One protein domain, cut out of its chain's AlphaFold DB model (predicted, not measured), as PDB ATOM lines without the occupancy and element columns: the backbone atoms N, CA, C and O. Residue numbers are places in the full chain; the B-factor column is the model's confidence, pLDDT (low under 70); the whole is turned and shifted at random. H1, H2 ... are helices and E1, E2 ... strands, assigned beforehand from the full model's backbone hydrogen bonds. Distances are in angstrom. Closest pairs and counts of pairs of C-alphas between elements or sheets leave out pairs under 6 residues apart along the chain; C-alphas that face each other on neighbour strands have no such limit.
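Overview. This is residues 4 to 136 of the 460 residues of the protein "Relaxase/mobilization nuclease-like protein" of Streptomyces sp. 2112.5 (UniProt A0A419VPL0). A twisted sheet of five strands has three helices, H1, H2 and H3, over one face, making two layers, with no named helix on the other face. H2 lies between H1 and H3 in the helix layer, and a long link, residues 83 to 100, leads from E3 to H3. The printed part has 133 residues, with three named helices and five named strands in the order E1 H1 H2 E2 E3 H3 E4 E5. The sheet's order is E1 - E2 - E3 - E5 - E4, all antiparallel, and the class is mixed, helices and strands. The whole is compact, with a radius of gyration of the C-alphas of 14.5 A and spans of 45 by 33 by 25 A.

Arrangement. Start at edge strand E1, residues 4 to 11, and look across to its antiparallel neighbour E2, residues 62 to 70, where N 6 and O 67 are 3.0 A apart, within hydrogen-bond range. E2 forms a hairpin with E3, residues 75 to 82, where N 66 and O 79 are 2.8 A apart. E3's other antiparallel neighbour is E5, residues 121 to 129, where N 80 and O 124 are 2.8 A apart, within hydrogen-bond range. E5 forms a hairpin with edge strand E4, residues 112 to 118, with N 123 and O 116 at 2.8 A. H1, residues 15 to 31, lies over E1 and E2 at a height over the sheet of 9.1 A. H2, residues 37 to 57, is on the same face at a height of 8.7 A, over E3 and only just over E2, with 3 of its C-alphas falling on E2. H1 and H2 form a helical hairpin and touch, H2 with residues 43 to 52 alone; their closest C-alphas are those of Arg 21 and Thr 44, 5.8 A apart. Their tilt of 36 degrees, opposite ways, is only just steep. H3, residues 101 to 109, touches H2, with the C-alphas of Glu 49 and Gly 102 closest at 5.3 A. E3, H3 and E4 make a split strand-helix-strand unit, two strands running the same way with E5 between them, and its crossover is right-handed. Each O i to N i+4 pair is within hydrogen-bond range in H2 and H3, and 12 of 13 are in H1.

Along the chain. Find C-alpha 4 at (103.422, 258.869, 302.552), where E1 begins; it runs 23.9 A. H1 covers 24.8 A and H2 29.4 A, E2 26.4 A and E3 23.2 A. H3 is 12.2 A long and E4 19.2 A. E5 runs 27.4 A to C-alpha 129 at (117.688, 258.597, 298.775).

Size, cuts and confidence. The two C-alphas farthest apart, those of Glu 96 and Thr 136, are 46.2 A apart. The printed part has no cut. The link from E3 to H3 is long, and the others are tight. Look for pLDDT under 70 at residues 89 to 101 and 134 to 136.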
ATOM      1  N   TYR A   4     103.920 257.774 301.732       85.81
ATOM      2  CA  TYR A   4     103.422 258.869 302.552       85.81
ATOM      3  C   TYR A   4     103.562 260.172 301.769       85.81
ATOM      4  O   TYR A   4     104.483 260.318 300.963       85.81
ATOM      5  N   SER A   5     102.656 261.123 301.980       87.69
ATOM      6  CA  SER A   5     102.848 262.496 301.522       87.69
ATOM      7  C   SER A   5     101.886 263.441 302.229       87.69
ATOM      8  O   SER A   5     100.708 263.122 302.422       87.69
ATOM      9  N   GLN A   6     102.365 264.645 302.517       84.75
ATOM     10  CA  GLN A   6     101.595 265.756 303.058       84.75
ATOM     11  C   GLN A   6     102.034 267.044 302.361       84.75
ATOM     12  O   GLN A   6     103.150 267.128 301.849       84.75
ATOM     13  N   SER A   7     101.149 268.031 302.331       86.12
ATOM     14  CA  SER A   7     101.499 269.399 301.971       86.12
ATOM     15  C   SER A   7     101.003 270.364 303.039       86.12
ATOM     16  O   SER A   7     100.037 270.082 303.756       86.12
ATOM     17  N   PHE A   8     101.701 271.484 303.163       80.94
ATOM     18  CA  PHE A   8     101.385 272.572 304.079       80.94
ATOM     19  C   PHE A   8     101.741 273.915 303.433       80.94
ATOM     20  O   PHE A   8     102.430 273.965 302.413       80.94
ATOM     21  N   PHE A   9     101.229 274.997 304.009       86.12
ATOM     22  CA  PHE A   9     101.457 276.357 303.531       86.12
ATOM     23  C   PHE A   9     102.283 277.119 304.559       86.12
ATOM     24  O   PHE A   9     102.088 276.936 305.760       86.12
ATOM     25  N   LEU A  10     103.190 277.964 304.082       84.44
ATOM     26  CA  LEU A  10     103.995 278.856 304.908       84.44
ATOM     27  C   LEU A  10     103.991 280.262 304.317       84.44
ATOM     28  O   LEU A  10     103.950 280.445 303.101       84.44
ATOM     29  N   VAL A  11     104.074 281.269 305.179       84.88
ATOM     30  CA  VAL A  11     104.307 282.659 304.774       84.88
ATOM     31  C   VAL A  11     105.632 282.761 304.002       84.88
ATOM     32  O   VAL A  11     106.613 282.109 304.345       84.88
ATOM     33  N   ARG A  12     105.708 283.614 302.971       88.00
ATOM     34  CA  ARG A  12     106.995 283.961 302.345       88.00
ATOM     35  C   ARG A  12     107.793 284.900 303.265       88.00
ATOM     36  O   ARG A  12     107.731 286.126 303.139       88.00
ATOM     37  N   ASP A  13     108.474 284.327 304.254       86.00
ATOM     38  CA  ASP A  13     109.225 285.017 305.313       86.00
ATOM     39  C   ASP A  13     110.500 284.245 305.709       86.00
ATOM     40  O   ASP A  13     110.467 283.013 305.698       86.00
ATOM     41  N   PRO A  14     111.603 284.914 306.103       85.94
ATOM     42  CA  PRO A  14     112.782 284.236 306.644       85.94
ATOM     43  C   PRO A  14     112.486 283.297 307.823       85.94
ATOM     44  O   PRO A  14     113.089 282.226 307.896       85.94
ATOM     45  N   THR A  15     111.515 283.617 308.697       82.06
ATOM     46  CA  THR A  15     111.134 282.718 309.805       82.06
ATOM     47  C   THR A  15     110.703 281.344 309.299       82.06
ATOM     48  O   THR A  15     110.983 280.326 309.929       82.06
ATOM     49  N   SER A  16     110.060 281.292 308.134       86.06
ATOM     50  CA  SER A  16     109.471 280.082 307.567       86.06
ATOM     51  C   SER A  16     110.499 279.054 307.079       86.06
ATOM     52  O   SER A  16     110.146 277.886 306.947       86.06
ATOM     53  N   VAL A  17     111.775 279.429 306.917       90.06
ATOM     54  CA  VAL A  17     112.872 278.467 306.684       90.06
ATOM     55  C   VAL A  17     113.148 277.622 307.942       90.06
ATOM     56  O   VAL A  17     113.494 276.447 307.841       90.06
ATOM     57  N   ARG A  18     112.943 278.175 309.151       88.88
ATOM     58  CA  ARG A  18     112.995 277.396 310.404       88.88
ATOM     59  C   ARG A  18     111.796 276.451 310.510       88.88
ATOM     60  O   ARG A  18     111.967 275.286 310.860       88.88
ATOM     61  N   LEU A  19     110.600 276.958 310.197       85.44
ATOM     62  CA  LEU A  19     109.342 276.208 310.316       85.44
ATOM     63  C   LEU A  19     109.284 275.029 309.326       85.44
ATOM     64  O   LEU A  19     108.831 273.948 309.689       85.44
ATOM     65  N   SER A  20     109.794 275.193 308.096       89.81
ATOM     66  CA  SER A  20     109.823 274.109 307.103       89.81
ATOM     67  C   SER A  20     110.702 272.932 307.537       89.81
ATOM     68  O   SER A  20     110.269 271.787 307.413       89.81
ATOM     69  N   ARG A  21     111.893 273.201 308.096       92.44
ATOM     70  CA  ARG A  21     112.780 272.166 308.654       92.44
ATOM     71  C   ARG A  21     112.123 271.423 309.816       92.44
ATOM     72  O   ARG A  21     112.115 270.199 309.814       92.44
ATOM     73  N   ARG A  22     111.507 272.128 310.773       85.56
ATOM     74  CA  ARG A  22     110.852 271.458 311.910       85.56
ATOM     75  C   ARG A  22     109.694 270.561 311.465       85.56
ATOM     76  O   ARG A  22     109.675 269.393 311.835       85.56
ATOM     77  N   HIS A  23     108.850 271.024 310.541       85.19
ATOM     78  CA  HIS A  23     107.813 270.174 309.945       85.19
ATOM     79  C   HIS A  23     108.325 268.960 309.189       85.19
ATOM     80  O   HIS A  23     107.631 267.949 309.132       85.19
ATOM     81  N   LEU A  24     109.508 269.023 308.588       91.19
ATOM     82  CA  LEU A  24     110.095 267.859 307.941       91.19
ATOM     83  C   LEU A  24     110.425 266.763 308.965       91.19
ATOM     84  O   LEU A  24     110.084 265.604 308.722       91.19
ATOM     85  N   HIS A  25     110.990 267.129 310.120       89.69
ATOM     86  CA  HIS A  25     111.213 266.190 311.221       89.69
ATOM     87  C   HIS A  25     109.879 265.716 311.836       89.69
ATOM     88  O   HIS A  25     109.696 264.509 311.997       89.69
ATOM     89  N   ASP A  26     108.900 266.610 312.061       82.44
ATOM     90  CA  ASP A  26     107.552 266.234 312.533       82.44
ATOM     91  C   ASP A  26     106.904 265.195 311.597       82.44
ATOM     92  O   ASP A  26     106.296 264.221 312.045       82.44
ATOM     93  N   LEU A  27     107.008 265.395 310.277       86.19
ATOM     94  CA  LEU A  27     106.475 264.482 309.265       86.19
ATOM     95  C   LEU A  27     107.242 263.158 309.241       86.19
ATOM     96  O   LEU A  27     106.613 262.104 309.126       86.19
ATOM     97  N   ALA A  28     108.569 263.188 309.383       88.06
ATOM     98  CA  ALA A  28     109.385 261.984 309.484       88.06
ATOM     99  C   ALA A  28     108.984 261.135 310.703       88.06
ATOM    100  O   ALA A  28     108.737 259.936 310.549       88.06
ATOM    101  N   GLU A  29     108.813 261.750 311.879       85.62
ATOM    102  CA  GLU A  29     108.345 261.064 313.088       85.62
ATOM    103  C   GLU A  29     106.907 260.539 312.926       85.62
ATOM    104  O   GLU A  29     106.656 259.348 313.132       85.62
ATOM    105  N   ASN A  30     105.966 261.377 312.478       82.94
ATOM    106  CA  ASN A  30     104.557 260.995 312.309       82.94
ATOM    107  C   ASN A  30     104.344 259.889 311.258       82.94
ATOM    108  O   ASN A  30     103.368 259.136 311.335       82.94
ATOM    109  N   TRP A  31     105.230 259.769 310.266       87.75
ATOM    110  CA  TRP A  31     105.226 258.665 309.297       87.75
ATOM    111  C   TRP A  31     106.025 257.441 309.780       87.75
ATOM    112  O   TRP A  31     105.946 256.376 309.161       87.75
ATOM    113  N   GLY A  32     106.749 257.563 310.897       85.69
ATOM    114  CA  GLY A  32     107.571 256.511 311.491       85.69
ATOM    115  C   GLY A  32     108.857 256.222 310.716       85.69
ATOM    116  O   GLY A  32     109.325 255.080 310.740       85.69
ATOM    117  N   LEU A  33     109.395 257.217 310.002       87.31
ATOM    118  CA  LEU A  33     110.632 257.090 309.237       87.31
ATOM    119  C   LEU A  33     111.824 256.915 310.178       87.31
ATOM    120  O   LEU A  33     112.064 257.720 311.073       87.31
ATOM    121  N   ARG A  34     112.624 255.883 309.927       87.56
ATOM    122  CA  ARG A  34     113.972 255.752 310.476       87.56
ATOM    123  C   ARG A  34     114.940 256.306 309.447       87.56
ATOM    124  O   ARG A  34     115.395 255.572 308.572       87.56
ATOM    125  N   LEU A  35     115.172 257.614 309.509       87.62
ATOM    126  CA  LEU A  35     116.265 258.259 308.791       87.62
ATOM    127  C   LEU A  35     117.587 257.935 309.505       87.62
ATOM    128  O   LEU A  35     117.612 257.749 310.721       87.62
ATOM    129  N   ASN A  36     118.668 257.824 308.743       89.25
ATOM    130  CA  ASN A  36     120.028 257.943 309.250       89.25
ATOM    131  C   ASN A  36     120.485 259.394 309.058       89.25
ATOM    132  O   ASN A  36     119.932 260.096 308.211       89.25
ATOM    133  N   GLU A  37     121.513 259.796 309.799       87.06
ATOM    134  CA  GLU A  37     122.099 261.142 309.789       87.06
ATOM    135  C   GLU A  37     122.236 261.714 308.369       87.06
ATOM    136  O   GLU A  37     121.560 262.682 308.041       87.06
ATOM    137  N   ALA A  38     122.957 261.031 307.473       84.44
ATOM    138  CA  ALA A  38     123.150 261.484 306.092       84.44
ATOM    139  C   ALA A  38     121.844 261.781 305.319       84.44
ATOM    140  O   ALA A  38     121.778 262.773 304.596       84.44
ATOM    141  N   SER A  39     120.792 260.961 305.460       87.56
ATOM    142  CA  SER A  39     119.509 261.223 304.785       87.56
ATOM    143  C   SER A  39     118.681 262.306 305.481       87.56
ATOM    144  O   SER A  39     117.952 263.013 304.789       87.56
ATOM    145  N   ASP A  40     118.771 262.449 306.807       89.12
ATOM    146  CA  ASP A  40     118.100 263.528 307.544       89.12
ATOM    147  C   ASP A  40     118.755 264.886 307.248       89.12
ATOM    148  O   ASP A  40     118.061 265.823 306.853       89.12
ATOM    149  N   THR A  41     120.090 264.963 307.285       86.44
ATOM    150  CA  THR A  41     120.868 266.133 306.854       86.44
ATOM    151  C   THR A  41     120.581 266.483 305.394       86.44
ATOM    152  O   THR A  41     120.317 267.645 305.100       86.44
ATOM    153  N   ALA A  42     120.562 265.509 304.475       85.25
ATOM    154  CA  ALA A  42     120.244 265.770 303.069       85.25
ATOM    155  C   ALA A  42     118.821 266.332 302.891       85.25
ATOM    156  O   ALA A  42     118.653 267.393 302.290       85.25
ATOM    157  N   LEU A  43     117.797 265.675 303.453       88.12
ATOM    158  CA  LEU A  43     116.404 266.144 303.384       88.12
ATOM    159  C   LEU A  43     116.241 267.550 303.981       88.12
ATOM    160  O   LEU A  43     115.580 268.404 303.384       88.12
ATOM    161  N   THR A  44     116.863 267.796 305.132       92.19
ATOM    162  CA  THR A  44     116.751 269.049 305.887       92.19
ATOM    163  C   THR A  44     117.471 270.202 305.196       92.19
ATOM    164  O   THR A  44     116.895 271.285 305.068       92.19
ATOM    165  N   THR A  45     118.681 269.975 304.678       91.00
ATOM    166  CA  THR A  45     119.443 270.973 303.911       91.00
ATOM    167  C   THR A  45     118.749 271.302 302.594       91.00
ATOM    168  O   THR A  45     118.515 272.472 302.308       91.00
ATOM    169  N   VAL A  46     118.327 270.299 301.818       90.00
ATOM    170  CA  VAL A  46     117.660 270.531 300.527       90.00
ATOM    171  C   VAL A  46     116.329 271.268 300.704       90.00
ATOM    172  O   VAL A  46     116.055 272.211 299.961       90.00
ATOM    173  N   LEU A  47     115.519 270.931 301.718       94.19
ATOM    174  CA  LEU A  47     114.308 271.706 302.016       94.19
ATOM    175  C   LEU A  47     114.635 273.133 302.489       94.19
ATOM    176  O   LEU A  47     113.943 274.076 302.100       94.19
ATOM    177  N   SER A  48     115.684 273.305 303.300       92.31
ATOM    178  CA  SER A  48     116.160 274.619 303.747       92.31
ATOM    179  C   SER A  48     116.550 275.506 302.564       92.31
ATOM    180  O   SER A  48     116.103 276.650 302.491       92.31
ATOM    181  N   GLU A  49     117.307 274.976 301.603       93.19
ATOM    182  CA  GLU A  49     117.747 275.722 300.424       93.19
ATOM    183  C   GLU A  49     116.603 275.997 299.447       93.19
ATOM    184  O   GLU A  49     116.476 277.121 298.956       93.19
ATOM    185  N   LEU A  50     115.706 275.037 299.202       92.25
ATOM    186  CA  LEU A  50     114.525 275.266 298.361       92.25
ATOM    187  C   LEU A  50     113.605 276.349 298.950       92.25
ATOM    188  O   LEU A  50     113.180 277.255 298.228       92.25
ATOM    189  N   VAL A  51     113.338 276.319 300.262       93.12
ATOM    190  CA  VAL A  51     112.516 277.346 300.927       93.12
ATOM    191  C   VAL A  51     113.259 278.683 301.017       93.12
ATOM    192  O   VAL A  51     112.643 279.717 300.777       93.12
ATOM    193  N   THR A  52     114.573 278.703 301.256       90.81
ATOM    194  CA  THR A  52     115.377 279.943 301.245       90.81
ATOM    195  C   THR A  52     115.363 280.612 299.871       90.81
ATOM    196  O   THR A  52     115.133 281.820 299.775       90.81
ATOM    197  N   ASN A  53     115.521 279.835 298.795       90.31
ATOM    198  CA  ASN A  53     115.412 280.328 297.423       90.31
ATOM    199  C   ASN A  53     114.003 280.864 297.117       90.31
ATOM    200  O   ASN A  53     113.875 281.934 296.522       90.31
ATOM    201  N   ALA A  54     112.946 280.181 297.565       90.38
ATOM    202  CA  ALA A  54     111.569 280.650 297.396       90.38
ATOM    203  C   ALA A  54     111.255 281.909 298.233       90.38
ATOM    204  O   ALA A  54     110.534 282.793 297.771       90.38
ATOM    205  N   VAL A  55     111.834 282.059 299.430       89.88
ATOM    206  CA  VAL A  55     111.703 283.275 300.252       89.88
ATOM    207  C   VAL A  55     112.418 284.468 299.605       89.88
ATOM    208  O   VAL A  55     111.816 285.541 299.491       89.88
ATOM    209  N   ARG A  56     113.669 284.279 299.153       88.12
ATOM    210  CA  ARG A  56     114.527 285.331 298.568       88.12
ATOM    211  C   ARG A  56     114.142 285.724 297.136       88.12
ATOM    212  O   ARG A  56     114.216 286.902 296.797       88.12
ATOM    213  N   HIS A  57     113.755 284.762 296.297       86.31
ATOM    214  CA  HIS A  57     113.607 284.942 294.841       86.31
ATOM    215  C   HIS A  57     112.240 284.502 294.284       86.31
ATOM    216  O   HIS A  57     111.994 284.614 293.079       86.31
ATOM    217  N   GLY A  58     111.351 283.986 295.134       85.62
ATOM    218  CA  GLY A  58     109.978 283.662 294.763       85.62
ATOM    219  C   GLY A  58     109.036 284.869 294.799       85.62
ATOM    220  O   GLY A  58     109.338 285.915 295.381       85.62
ATOM    221  N   THR A  59     107.858 284.715 294.195       85.38
ATOM    222  CA  THR A  59     106.748 285.678 294.314       85.38
ATOM    223  C   THR A  59     105.498 284.991 294.875       85.38
ATOM    224  O   THR A  59     105.571 283.857 295.346       85.38
ATOM    225  N   GLY A  60     104.360 285.690 294.940       82.19
ATOM    226  CA  GLY A  60     103.230 285.268 295.777       82.19
ATOM    227  C   GLY A  60     103.554 285.394 297.272       82.19
ATOM    228  O   GLY A  60     104.711 285.552 297.667       82.19
ATOM    229  N   ALA A  61     102.533 285.416 298.125       80.00
ATOM    230  CA  ALA A  61     102.732 285.670 299.554       80.00
ATOM    231  C   ALA A  61     102.730 284.399 300.425       80.00
ATOM    232  O   ALA A  61     103.301 284.397 301.519       80.00
ATOM    233  N   MET A  62     102.133 283.322 299.915       82.38
ATOM    234  CA  MET A  62     102.202 281.972 300.469       82.38
ATOM    235  C   MET A  62     103.171 281.127 299.637       82.38
ATOM    236  O   MET A  62     103.142 281.174 298.408       82.38
ATOM    237  N   LEU A  63     103.974 280.318 300.317       89.25
ATOM    238  CA  LEU A  63     104.674 279.171 299.755       89.25
ATOM    239  C   LEU A  63     103.840 277.919 300.029       89.25
ATOM    240  O   LEU A  63     103.290 277.774 301.124       89.25
ATOM    241  N   THR A  64     103.768 276.995 299.072       90.44
ATOM    242  CA  THR A  64     103.256 275.637 299.340       90.44
ATOM    243  C   THR A  64     104.436 274.688 299.407       90.44
ATOM    244  O   THR A  64     105.254 274.674 298.492       90.44
ATOM    245  N   ILE A  65     104.526 273.891 300.467       90.88
ATOM    246  CA  ILE A  65     105.557 272.869 300.621       90.88
ATOM    247  C   ILE A  65     104.876 271.509 300.480       90.88
ATOM    248  O   ILE A  65     103.903 271.218 301.178       90.88
ATOM    249  N   GLY A  66     105.375 270.682 299.565       87.81
ATOM    250  CA  GLY A  66     105.033 269.273 299.425       87.81
ATOM    251  C   GLY A  66     106.175 268.401 299.934       87.81
ATOM    252  O   GLY A  66     107.337 268.632 299.612       87.81
ATOM    253  N   VAL A  67     105.846 267.380 300.725       91.00
ATOM    254  CA  VAL A  67     106.792 266.333 301.133       91.00
ATOM    255  C   VAL A  67     106.178 264.978 300.792       91.00
ATOM    256  O   VAL A  67     104.980 264.748 301.006       91.00
ATOM    257  N   ARG A  68     106.978 264.060 300.247       90.75
ATOM    258  CA  ARG A  68     106.581 262.679 299.930       90.75
ATOM    259  C   ARG A  68     107.677 261.703 300.355       90.75
ATOM    260  O   ARG A  68     108.851 261.999 300.190       90.75
ATOM    261  N   ALA A  69     107.306 260.519 300.836       89.69
ATOM    262  CA  ALA A  69     108.232 259.429 301.146       89.69
ATOM    263  C   ALA A  69     107.710 258.106 300.572       89.69
ATOM    264  O   ALA A  69     106.702 257.559 301.027       89.69
ATOM    265  N   ASN A  70     108.398 257.581 299.560       89.50
ATOM    266  CA  ASN A  70     108.115 256.310 298.902       89.50
ATOM    267  C   ASN A  70     109.107 255.250 299.392       89.50
ATOM    268  O   ASN A  70     110.209 255.103 298.857       89.50
ATOM    269  N   LEU A  71     108.699 254.483 300.406       86.50
ATOM    270  CA  LEU A  71     109.571 253.494 301.043       86.50
ATOM    271  C   LEU A  71     109.897 252.330 300.103       86.50
ATOM    272  O   LEU A  71     110.994 251.787 300.154       86.50
ATOM    273  N   SER A  72     108.967 251.985 299.205       84.25
ATOM    274  CA  SER A  72     109.148 250.914 298.219       84.25
ATOM    275  C   SER A  72     110.182 251.247 297.137       84.25
ATOM    276  O   SER A  72     110.741 250.327 296.555       84.25
ATOM    277  N   ARG A  73     110.461 252.535 296.875       86.62
ATOM    278  CA  ARG A  73     111.554 252.980 295.986       86.62
ATOM    279  C   ARG A  73     112.768 253.548 296.733       86.62
ATOM    280  O   ARG A  73     113.743 253.905 296.087       86.62
ATOM    281  N   ARG A  74     112.715 253.645 298.069       90.88
ATOM    282  CA  ARG A  74     113.697 254.362 298.908       90.88
ATOM    283  C   ARG A  74     113.902 255.831 298.495       90.88
ATOM    284  O   ARG A  74     115.034 256.307 298.464       90.88
ATOM    285  N   ARG A  75     112.822 256.555 298.185       91.62
ATOM    286  CA  ARG A  75     112.882 257.956 297.724       91.62
ATOM    287  C   ARG A  75     112.043 258.897 298.578       91.62
ATOM    288  O   ARG A  75     110.864 258.622 298.808       91.62
ATOM    289  N   GLY A  76     112.643 259.993 299.023       90.69
ATOM    290  CA  GLY A  76     111.953 261.169 299.541       90.69
ATOM    291  C   GLY A  76     111.882 262.223 298.442       90.69
ATOM    292  O   GLY A  76     112.846 262.372 297.709       90.69
ATOM    293  N   LEU A  77     110.766 262.930 298.306       91.75
ATOM    294  CA  LEU A  77     110.617 264.055 297.379       91.75
ATOM    295  C   LEU A  77     110.187 265.275 298.187       91.75
ATOM    296  O   LEU A  77     109.185 265.207 298.906       91.75
ATOM    297  N   VAL A  78     110.928 266.370 298.054       92.62
ATOM    298  CA  VAL A  78     110.551 267.690 298.572       92.62
ATOM    299  C   VAL A  78     110.227 268.618 297.409       92.62
ATOM    300  O   VAL A  78     110.887 268.587 296.372       92.62
ATOM    301  N   GLU A  79     109.178 269.417 297.570       93.00
ATOM    302  CA  GLU A  79     108.603 270.286 296.545       93.00
ATOM    303  C   GLU A  79     108.289 271.640 297.179       93.00
ATOM    304  O   GLU A  79     107.606 271.698 298.202       93.00
ATOM    305  N   VAL A  80     108.744 272.735 296.577       93.94
ATOM    306  CA  VAL A  80     108.424 274.095 297.022       93.94
ATOM    307  C   VAL A  80     107.804 274.856 295.861       93.94
ATOM    308  O   VAL A  80     108.412 275.019 294.804       93.94
ATOM    309  N   TYR A  81     106.568 275.305 296.060       89.88
ATOM    310  CA  TYR A  81     105.812 276.095 295.098       89.88
ATOM    311  C   TYR A  81     105.769 277.556 295.539       89.88
ATOM    312  O   TYR A  81     105.428 277.851 296.689       89.88
ATOM    313  N   ASP A  82     106.037 278.460 294.600       90.81
ATOM    314  CA  ASP A  82     105.889 279.905 294.767       90.81
ATOM    315  C   ASP A  82     105.292 280.540 293.498       90.81
ATOM    316  O   ASP A  82     105.231 279.911 292.439       90.81
ATOM    317  N   GLY A  83     104.812 281.780 293.601       85.25
ATOM    318  CA  GLY A  83     104.104 282.481 292.522       85.25
ATOM    319  C   GLY A  83     104.978 282.929 291.342       85.25
ATOM    320  O   GLY A  83     104.464 283.436 290.343       85.25
ATOM    321  N   SER A  84     106.301 282.776 291.424       86.50
ATOM    322  CA  SER A  84     107.221 283.268 290.404       86.50
ATOM    323  C   SER A  84     107.183 282.397 289.160       86.50
ATOM    324  O   SER A  84     107.479 281.207 289.189       86.50
ATOM    325  N   ARG A  85     106.923 283.023 288.012       85.00
ATOM    326  CA  ARG A  85     107.084 282.393 286.696       85.00
ATOM    327  C   ARG A  85     108.545 282.391 286.217       85.00
ATOM    328  O   ARG A  85     108.800 281.999 285.080       85.00
ATOM    329  N   ILE A  86     109.505 282.828 287.035       83.69
ATOM    330  CA  ILE A  86     110.940 282.783 286.717       83.69
ATOM    331  C   ILE A  86     111.524 281.512 287.337       83.69
ATOM    332  O   ILE A  86     111.653 281.407 288.560       83.69
ATOM    333  N   LEU A  87     111.854 280.530 286.492       79.88
ATOM    334  CA  LEU A  87     112.555 279.315 286.916       79.88
ATOM    335  C   LEU A  87     113.951 279.677 287.464       79.88
ATOM    336  O   LEU A  87     114.552 280.635 286.976       79.88
ATOM    337  N   PRO A  88     114.466 278.958 288.479       74.81
ATOM    338  CA  PRO A  88     115.828 279.164 288.950       74.81
ATOM    339  C   PRO A  88     116.825 278.860 287.826       74.81
ATOM    340  O   PRO A  88     116.717 277.839 287.152       74.81
ATOM    341  N   VAL A  89     117.804 279.745 287.653       67.06
ATOM    342  CA  VAL A  89     118.974 279.510 286.802       67.06
ATOM    343  C   VAL A  89     120.118 279.082 287.725       67.06
ATOM    344  O   VAL A  89     120.408 279.826 288.671       67.06
ATOM    345  N   PRO A  90     120.756 277.915 287.510       61.44
ATOM    346  CA  PRO A  90     121.954 277.539 288.250       61.44
ATOM    347  C   PRO A  90     123.040 278.605 288.089       61.44
ATOM    348  O   PRO A  90     123.274 279.104 286.989       61.44
ATOM    349  N   ARG A  91     123.707 278.956 289.187       59.19
ATOM    350  CA  ARG A  91     124.903 279.802 289.180       59.19
ATOM    351  C   ARG A  91     126.024 279.031 289.851       59.19
ATOM    352  O   ARG A  91     125.829 278.532 290.957       59.19
ATOM    353  N   CYS A  92     127.175 278.949 289.194       49.62
ATOM    354  CA  CYS A  92     128.395 278.465 289.824       49.62
ATOM    355  C   CYS A  92     128.850 279.525 290.829       49.62
ATOM    356  O   CYS A  92     129.312 280.588 290.427       49.62
ATOM    357  N   ALA A  93     128.652 279.248 292.116       49.88
ATOM    358  CA  ALA A  93     129.242 280.022 293.196       49.88
ATOM    359  C   ALA A  93     130.697 279.570 293.395       49.88
ATOM    360  O   ALA A  93     130.974 278.367 293.370       49.88
ATOM    361  N   ALA A  94     131.614 280.512 293.593       47.19
ATOM    362  CA  ALA A  94     132.983 280.222 294.001       47.19
ATOM    363  C   ALA A  94     133.022 279.613 295.417       47.19
ATOM    364  O   ALA A  94     132.074 279.731 296.197       47.19
ATOM    365  N   ALA A  95     134.147 278.991 295.786       49.06
ATOM    366  CA  ALA A  95     134.333 278.386 297.111       49.06
ATOM    367  C   ALA A  95     134.216 279.396 298.276       49.06
ATOM    368  O   ALA A  95     133.939 279.001 299.413       49.06
ATOM    369  N   GLU A  96     134.373 280.689 297.986       43.56
ATOM    370  CA  GLU A  96     134.305 281.805 298.936       43.56
ATOM    371  C   GLU A  96     132.965 282.567 298.888       43.56
ATOM    372  O   GLU A  96     132.580 283.169 299.884       43.56
ATOM    373  N   ASP A  97     132.161 282.446 297.821       49.03
ATOM    374  CA  ASP A  97     130.901 283.194 297.665       49.03
ATOM    375  C   ASP A  97     129.882 282.875 298.775       49.03
ATOM    376  O   ASP A  97     129.410 281.744 298.894       49.03
ATOM    377  N   GLU A  98     129.440 283.863 299.552       47.94
ATOM    378  CA  GLU A  98     128.398 283.670 300.583       47.94
ATOM    379  C   GLU A  98     126.993 283.393 300.004       47.94
ATOM    380  O   GLU A  98     126.054 283.052 300.728       47.94
ATOM    381  N   THR A  99     126.807 283.539 298.686       53.84
ATOM    382  CA  THR A  99     125.508 283.366 298.018       53.84
ATOM    383  C   THR A  99     125.612 282.469 296.784       53.84
ATOM    384  O   THR A  99     126.667 282.327 296.184       53.84
ATOM    385  N   GLY A 100     124.506 281.828 296.391       61.25
ATOM    386  CA  GLY A 100     124.448 280.968 295.199       61.25
ATOM    387  C   GLY A 100     124.696 279.475 295.452       61.25
ATOM    388  O   GLY A 100     124.065 278.660 294.777       61.25
ATOM    389  N   ARG A 101     125.482 279.105 296.480       69.94
ATOM    390  CA  ARG A 101     125.801 277.698 296.834       69.94
ATOM    391  C   ARG A 101     124.582 276.777 296.983       69.94
ATOM    392  O   ARG A 101     124.705 275.576 296.774       69.94
ATOM    393  N   GLY A 102     123.412 277.317 297.326       72.25
ATOM    394  CA  GLY A 102     122.196 276.538 297.576       72.25
ATOM    395  C   GLY A 102     121.779 275.612 296.431       72.25
ATOM    396  O   GLY A 102     121.332 274.501 296.693       72.25
ATOM    397  N   MET A 103     121.970 276.007 295.164       76.12
ATOM    398  CA  MET A 103     121.664 275.112 294.036       76.12
ATOM    399  C   MET A 103     122.695 273.983 293.908       76.12
ATOM    400  O   MET A 103     122.318 272.848 293.649       76.12
ATOM    401  N   THR A 104     123.975 274.262 294.172       74.50
ATOM    402  CA  THR A 104     125.040 273.247 294.239       74.50
ATOM    403  C   THR A 104     124.794 272.254 295.376       74.50
ATOM    404  O   THR A 104     124.931 271.053 295.179       74.50
ATOM    405  N   LEU A 105     124.355 272.719 296.551       76.31
ATOM    406  CA  LEU A 105     123.980 271.839 297.665       76.31
ATOM    407  C   LEU A 105     122.785 270.939 297.312       76.31
ATOM    408  O   LEU A 105     122.781 269.768 297.678       76.31
ATOM    409  N   ILE A 106     121.794 271.454 296.578       80.81
ATOM    410  CA  ILE A 106     120.666 270.651 296.077       80.81
ATOM    411  C   ILE A 106     121.147 269.603 295.062       80.81
ATOM    412  O   ILE A 106     120.735 268.447 295.146       80.81
ATOM    413  N   ASP A 107     122.039 269.980 294.146       79.06
ATOM    414  CA  ASP A 107     122.620 269.097 293.128       79.06
ATOM    415  C   ASP A 107     123.391 267.922 293.760       79.06
ATOM    416  O   ASP A 107     123.108 266.767 293.459       79.06
ATOM    417  N   TRP A 108     124.267 268.198 294.733       79.00
ATOM    418  CA  TRP A 108     125.087 267.182 295.410       79.00
ATOM    419  C   TRP A 108     124.319 266.287 296.399       79.00
ATOM    420  O   TRP A 108     124.734 265.155 296.649       79.00
ATOM    421  N   LEU A 109     123.227 266.776 297.001       82.12
ATOM    422  CA  LEU A 109     122.458 266.037 298.019       82.12
ATOM    423  C   LEU A 109     121.222 265.311 297.459       82.12
ATOM    424  O   LEU A 109     120.561 264.570 298.195       82.12
ATOM    425  N   SER A 110     120.891 265.508 296.180       83.94
ATOM    426  CA  SER A 110     119.744 264.875 295.524       83.94
ATOM    427  C   SER A 110     120.154 263.784 294.530       83.94
ATOM    428  O   SER A 110     121.257 263.742 294.001       83.94
ATOM    429  N   VAL A 111     119.235 262.852 294.296       83.44
ATOM    430  CA  VAL A 111     119.282 261.873 293.199       83.44
ATOM    431  C   VAL A 111     118.996 262.571 291.871       83.44
ATOM    432  O   VAL A 111     119.556 262.217 290.838       83.44
ATOM    433  N   CYS A 112     118.068 263.525 291.910       80.50
ATOM    434  CA  CYS A 112     117.755 264.460 290.847       80.50
ATOM    435  C   CYS A 112     116.916 265.608 291.420       80.50
ATOM    436  O   CYS A 112     116.207 265.453 292.421       80.50
ATOM    437  N   HIS A 113     116.953 266.750 290.747       88.69
ATOM    438  CA  HIS A 113     116.136 267.920 291.049       88.69
ATOM    439  C   HIS A 113     115.605 268.536 289.757       88.69
ATOM    440  O   HIS A 113     115.987 268.143 288.652       88.69
ATOM    441  N   GLY A 114     114.681 269.480 289.887       86.00
ATOM    442  CA  GLY A 114     114.111 270.163 288.739       86.00
ATOM    443  C   GLY A 114     113.237 271.348 289.116       86.00
ATOM    444  O   GLY A 114     112.872 271.556 290.273       86.00
ATOM    445  N   ALA A 115     112.882 272.134 288.102       86.31
ATOM    446  CA  ALA A 115     111.967 273.253 288.246       86.31
ATOM    447  C   ALA A 115     110.964 273.292 287.092       86.31
ATOM    448  O   ALA A 115     111.331 273.220 285.917       86.31
ATOM    449  N   GLU A 116     109.686 273.436 287.429       85.31
ATOM    450  CA  GLU A 116     108.577 273.406 286.481       85.31
ATOM    451  C   GLU A 116     107.667 274.617 286.663       85.31
ATOM    452  O   GLU A 116     107.429 275.078 287.779       85.31
ATOM    453  N   ARG A 117     107.138 275.148 285.557       88.12
ATOM    454  CA  ARG A 117     106.143 276.227 285.591       88.12
ATOM    455  C   ARG A 117     104.790 275.630 285.971       88.12
ATOM    456  O   ARG A 117     104.373 274.638 285.382       88.12
ATOM    457  N   THR A 118     104.092 276.255 286.909       84.69
ATOM    458  CA  THR A 118     102.717 275.896 287.279       84.69
ATOM    459  C   THR A 118     101.752 276.984 286.811       84.69
ATOM    460  O   THR A 118     102.163 278.089 286.450       84.69
ATOM    461  N   THR A 119     100.448 276.706 286.828       78.69
ATOM    462  CA  THR A 119      99.410 277.693 286.474       78.69
ATOM    463  C   THR A 119      99.514 278.978 287.311       78.69
ATOM    464  O   THR A 119      99.348 280.085 286.788       78.69
ATOM    465  N   CYS A 120      99.862 278.833 288.593       75.12
ATOM    466  CA  CYS A 120     100.015 279.912 289.567       75.12
ATOM    467  C   CYS A 120     101.447 280.467 289.722       75.12
ATOM    468  O   CYS A 120     101.600 281.486 290.389       75.12
ATOM    469  N   GLY A 121     102.479 279.859 289.122       89.44
ATOM    470  CA  GLY A 121     103.876 280.266 289.327       89.44
ATOM    471  C   GLY A 121     104.887 279.202 288.899       89.44
ATOM    472  O   GLY A 121     105.021 278.914 287.704       89.44
ATOM    473  N   LYS A 122     105.594 278.610 289.867       87.94
ATOM    474  CA  LYS A 122     106.496 277.466 289.666       87.94
ATOM    475  C   LYS A 122     106.454 276.466 290.820       87.94
ATOM    476  O   LYS A 122     105.977 276.767 291.910       87.94
ATOM    477  N   CYS A 123     107.010 275.290 290.563       91.81
ATOM    478  CA  CYS A 123     107.480 274.328 291.548       91.81
ATOM    479  C   CYS A 123     108.991 274.150 291.359       91.81
ATOM    480  O   CYS A 123     109.446 274.044 290.220       91.81
ATOM    481  N   VAL A 124     109.756 274.090 292.445       90.75
ATOM    482  CA  VAL A 124     111.137 273.589 292.451       90.75
ATOM    483  C   VAL A 124     111.174 272.378 293.380       90.75
ATOM    484  O   VAL A 124     110.651 272.444 294.494       90.75
ATOM    485  N   TRP A 125     111.730 271.265 292.916       92.44
ATOM    486  CA  TRP A 125     111.656 269.974 293.599       92.44
ATOM    487  C   TRP A 125     112.993 269.235 293.583       92.44
ATOM    488  O   TRP A 125     113.820 269.457 292.700       92.44
ATOM    489  N   ALA A 126     113.188 268.337 294.549       86.06
ATOM    490  CA  ALA A 126     114.365 267.477 294.647       86.06
ATOM    491  C   ALA A 126     114.017 266.105 295.256       86.06
ATOM    492  O   ALA A 126     113.333 266.022 296.281       86.06
ATOM    493  N   GLU A 127     114.484 265.029 294.619       90.44
ATOM    494  CA  GLU A 127     114.339 263.642 295.072       90.44
ATOM    495  C   GLU A 127     115.624 263.175 295.776       90.44
ATOM    496  O   GLU A 127     116.718 263.358 295.261       90.44
ATOM    497  N   ILE A 128     115.514 262.548 296.948       90.75
ATOM    498  CA  ILE A 128     116.637 262.169 297.823       90.75
ATOM    499  C   ILE A 128     116.527 260.688 298.200       90.75
ATOM    500  O   ILE A 128     115.429 260.144 298.363       90.75
ATOM    501  N   THR A 129     117.665 260.006 298.353       90.75
ATOM    502  CA  THR A 129     117.688 258.597 298.775       90.75
ATOM    503  C   THR A 129     117.385 258.448 300.266       90.75
ATOM    504  O   THR A 129     118.015 259.075 301.113       90.75
ATOM    505  N   LEU A 130     116.448 257.551 300.585       89.44
ATOM    506  CA  LEU A 130     116.115 257.128 301.945       89.44
ATOM    507  C   LEU A 130     116.873 255.842 302.334       89.44
ATOM    508  O   LEU A 130     117.150 254.984 301.478       89.44
ATOM    509  N   PRO A 131     117.154 255.623 303.629       85.81
ATOM    510  CA  PRO A 131     117.694 254.359 304.115       85.81
ATOM    511  C   PRO A 131     116.629 253.250 304.101       85.81
ATOM    512  O   PRO A 131     115.419 253.499 304.049       85.81
ATOM    513  N   ILE A 132     117.084 251.995 304.148       80.56
ATOM    514  CA  ILE A 132     116.209 250.816 304.147       80.56
ATOM    515  C   ILE A 132     115.410 250.764 305.454       80.56
ATOM    516  O   ILE A 132     115.967 250.578 306.534       80.56
ATOM    517  N   GLN A 133     114.088 250.872 305.350       78.44
ATOM    518  CA  GLN A 133     113.188 250.821 306.501       78.44
ATOM    519  C   GLN A 133     112.990 249.371 306.974       78.44
ATOM    520  O   GLN A 133     112.084 248.679 306.507       78.44
ATOM    521  N   ARG A 134     113.828 248.900 307.909       63.41
ATOM    522  CA  ARG A 134     113.629 247.609 308.597       63.41
ATOM    523  C   ARG A 134     112.400 247.694 309.515       63.41
ATOM    524  O   ARG A 134     112.486 248.169 310.643       63.41
ATOM    525  N   LEU A 135     111.242 247.266 309.010       54.91
ATOM    526  CA  LEU A 135     109.972 247.289 309.742       54.91
ATOM    527  C   LEU A 135     109.944 246.255 310.875       54.91
ATOM    528  O   LEU A 135     110.242 245.082 310.668       54.91
ATOM    529  N   THR A 136     109.493 246.672 312.057       53.47
ATOM    530  CA  THR A 136     109.237 245.763 313.186       53.47
ATOM    531  C   THR A 136     107.822 245.179 313.127       53.47
ATOM    532  O   THR A 136     106.901 245.806 312.600       53.47
TER     533      THR A 136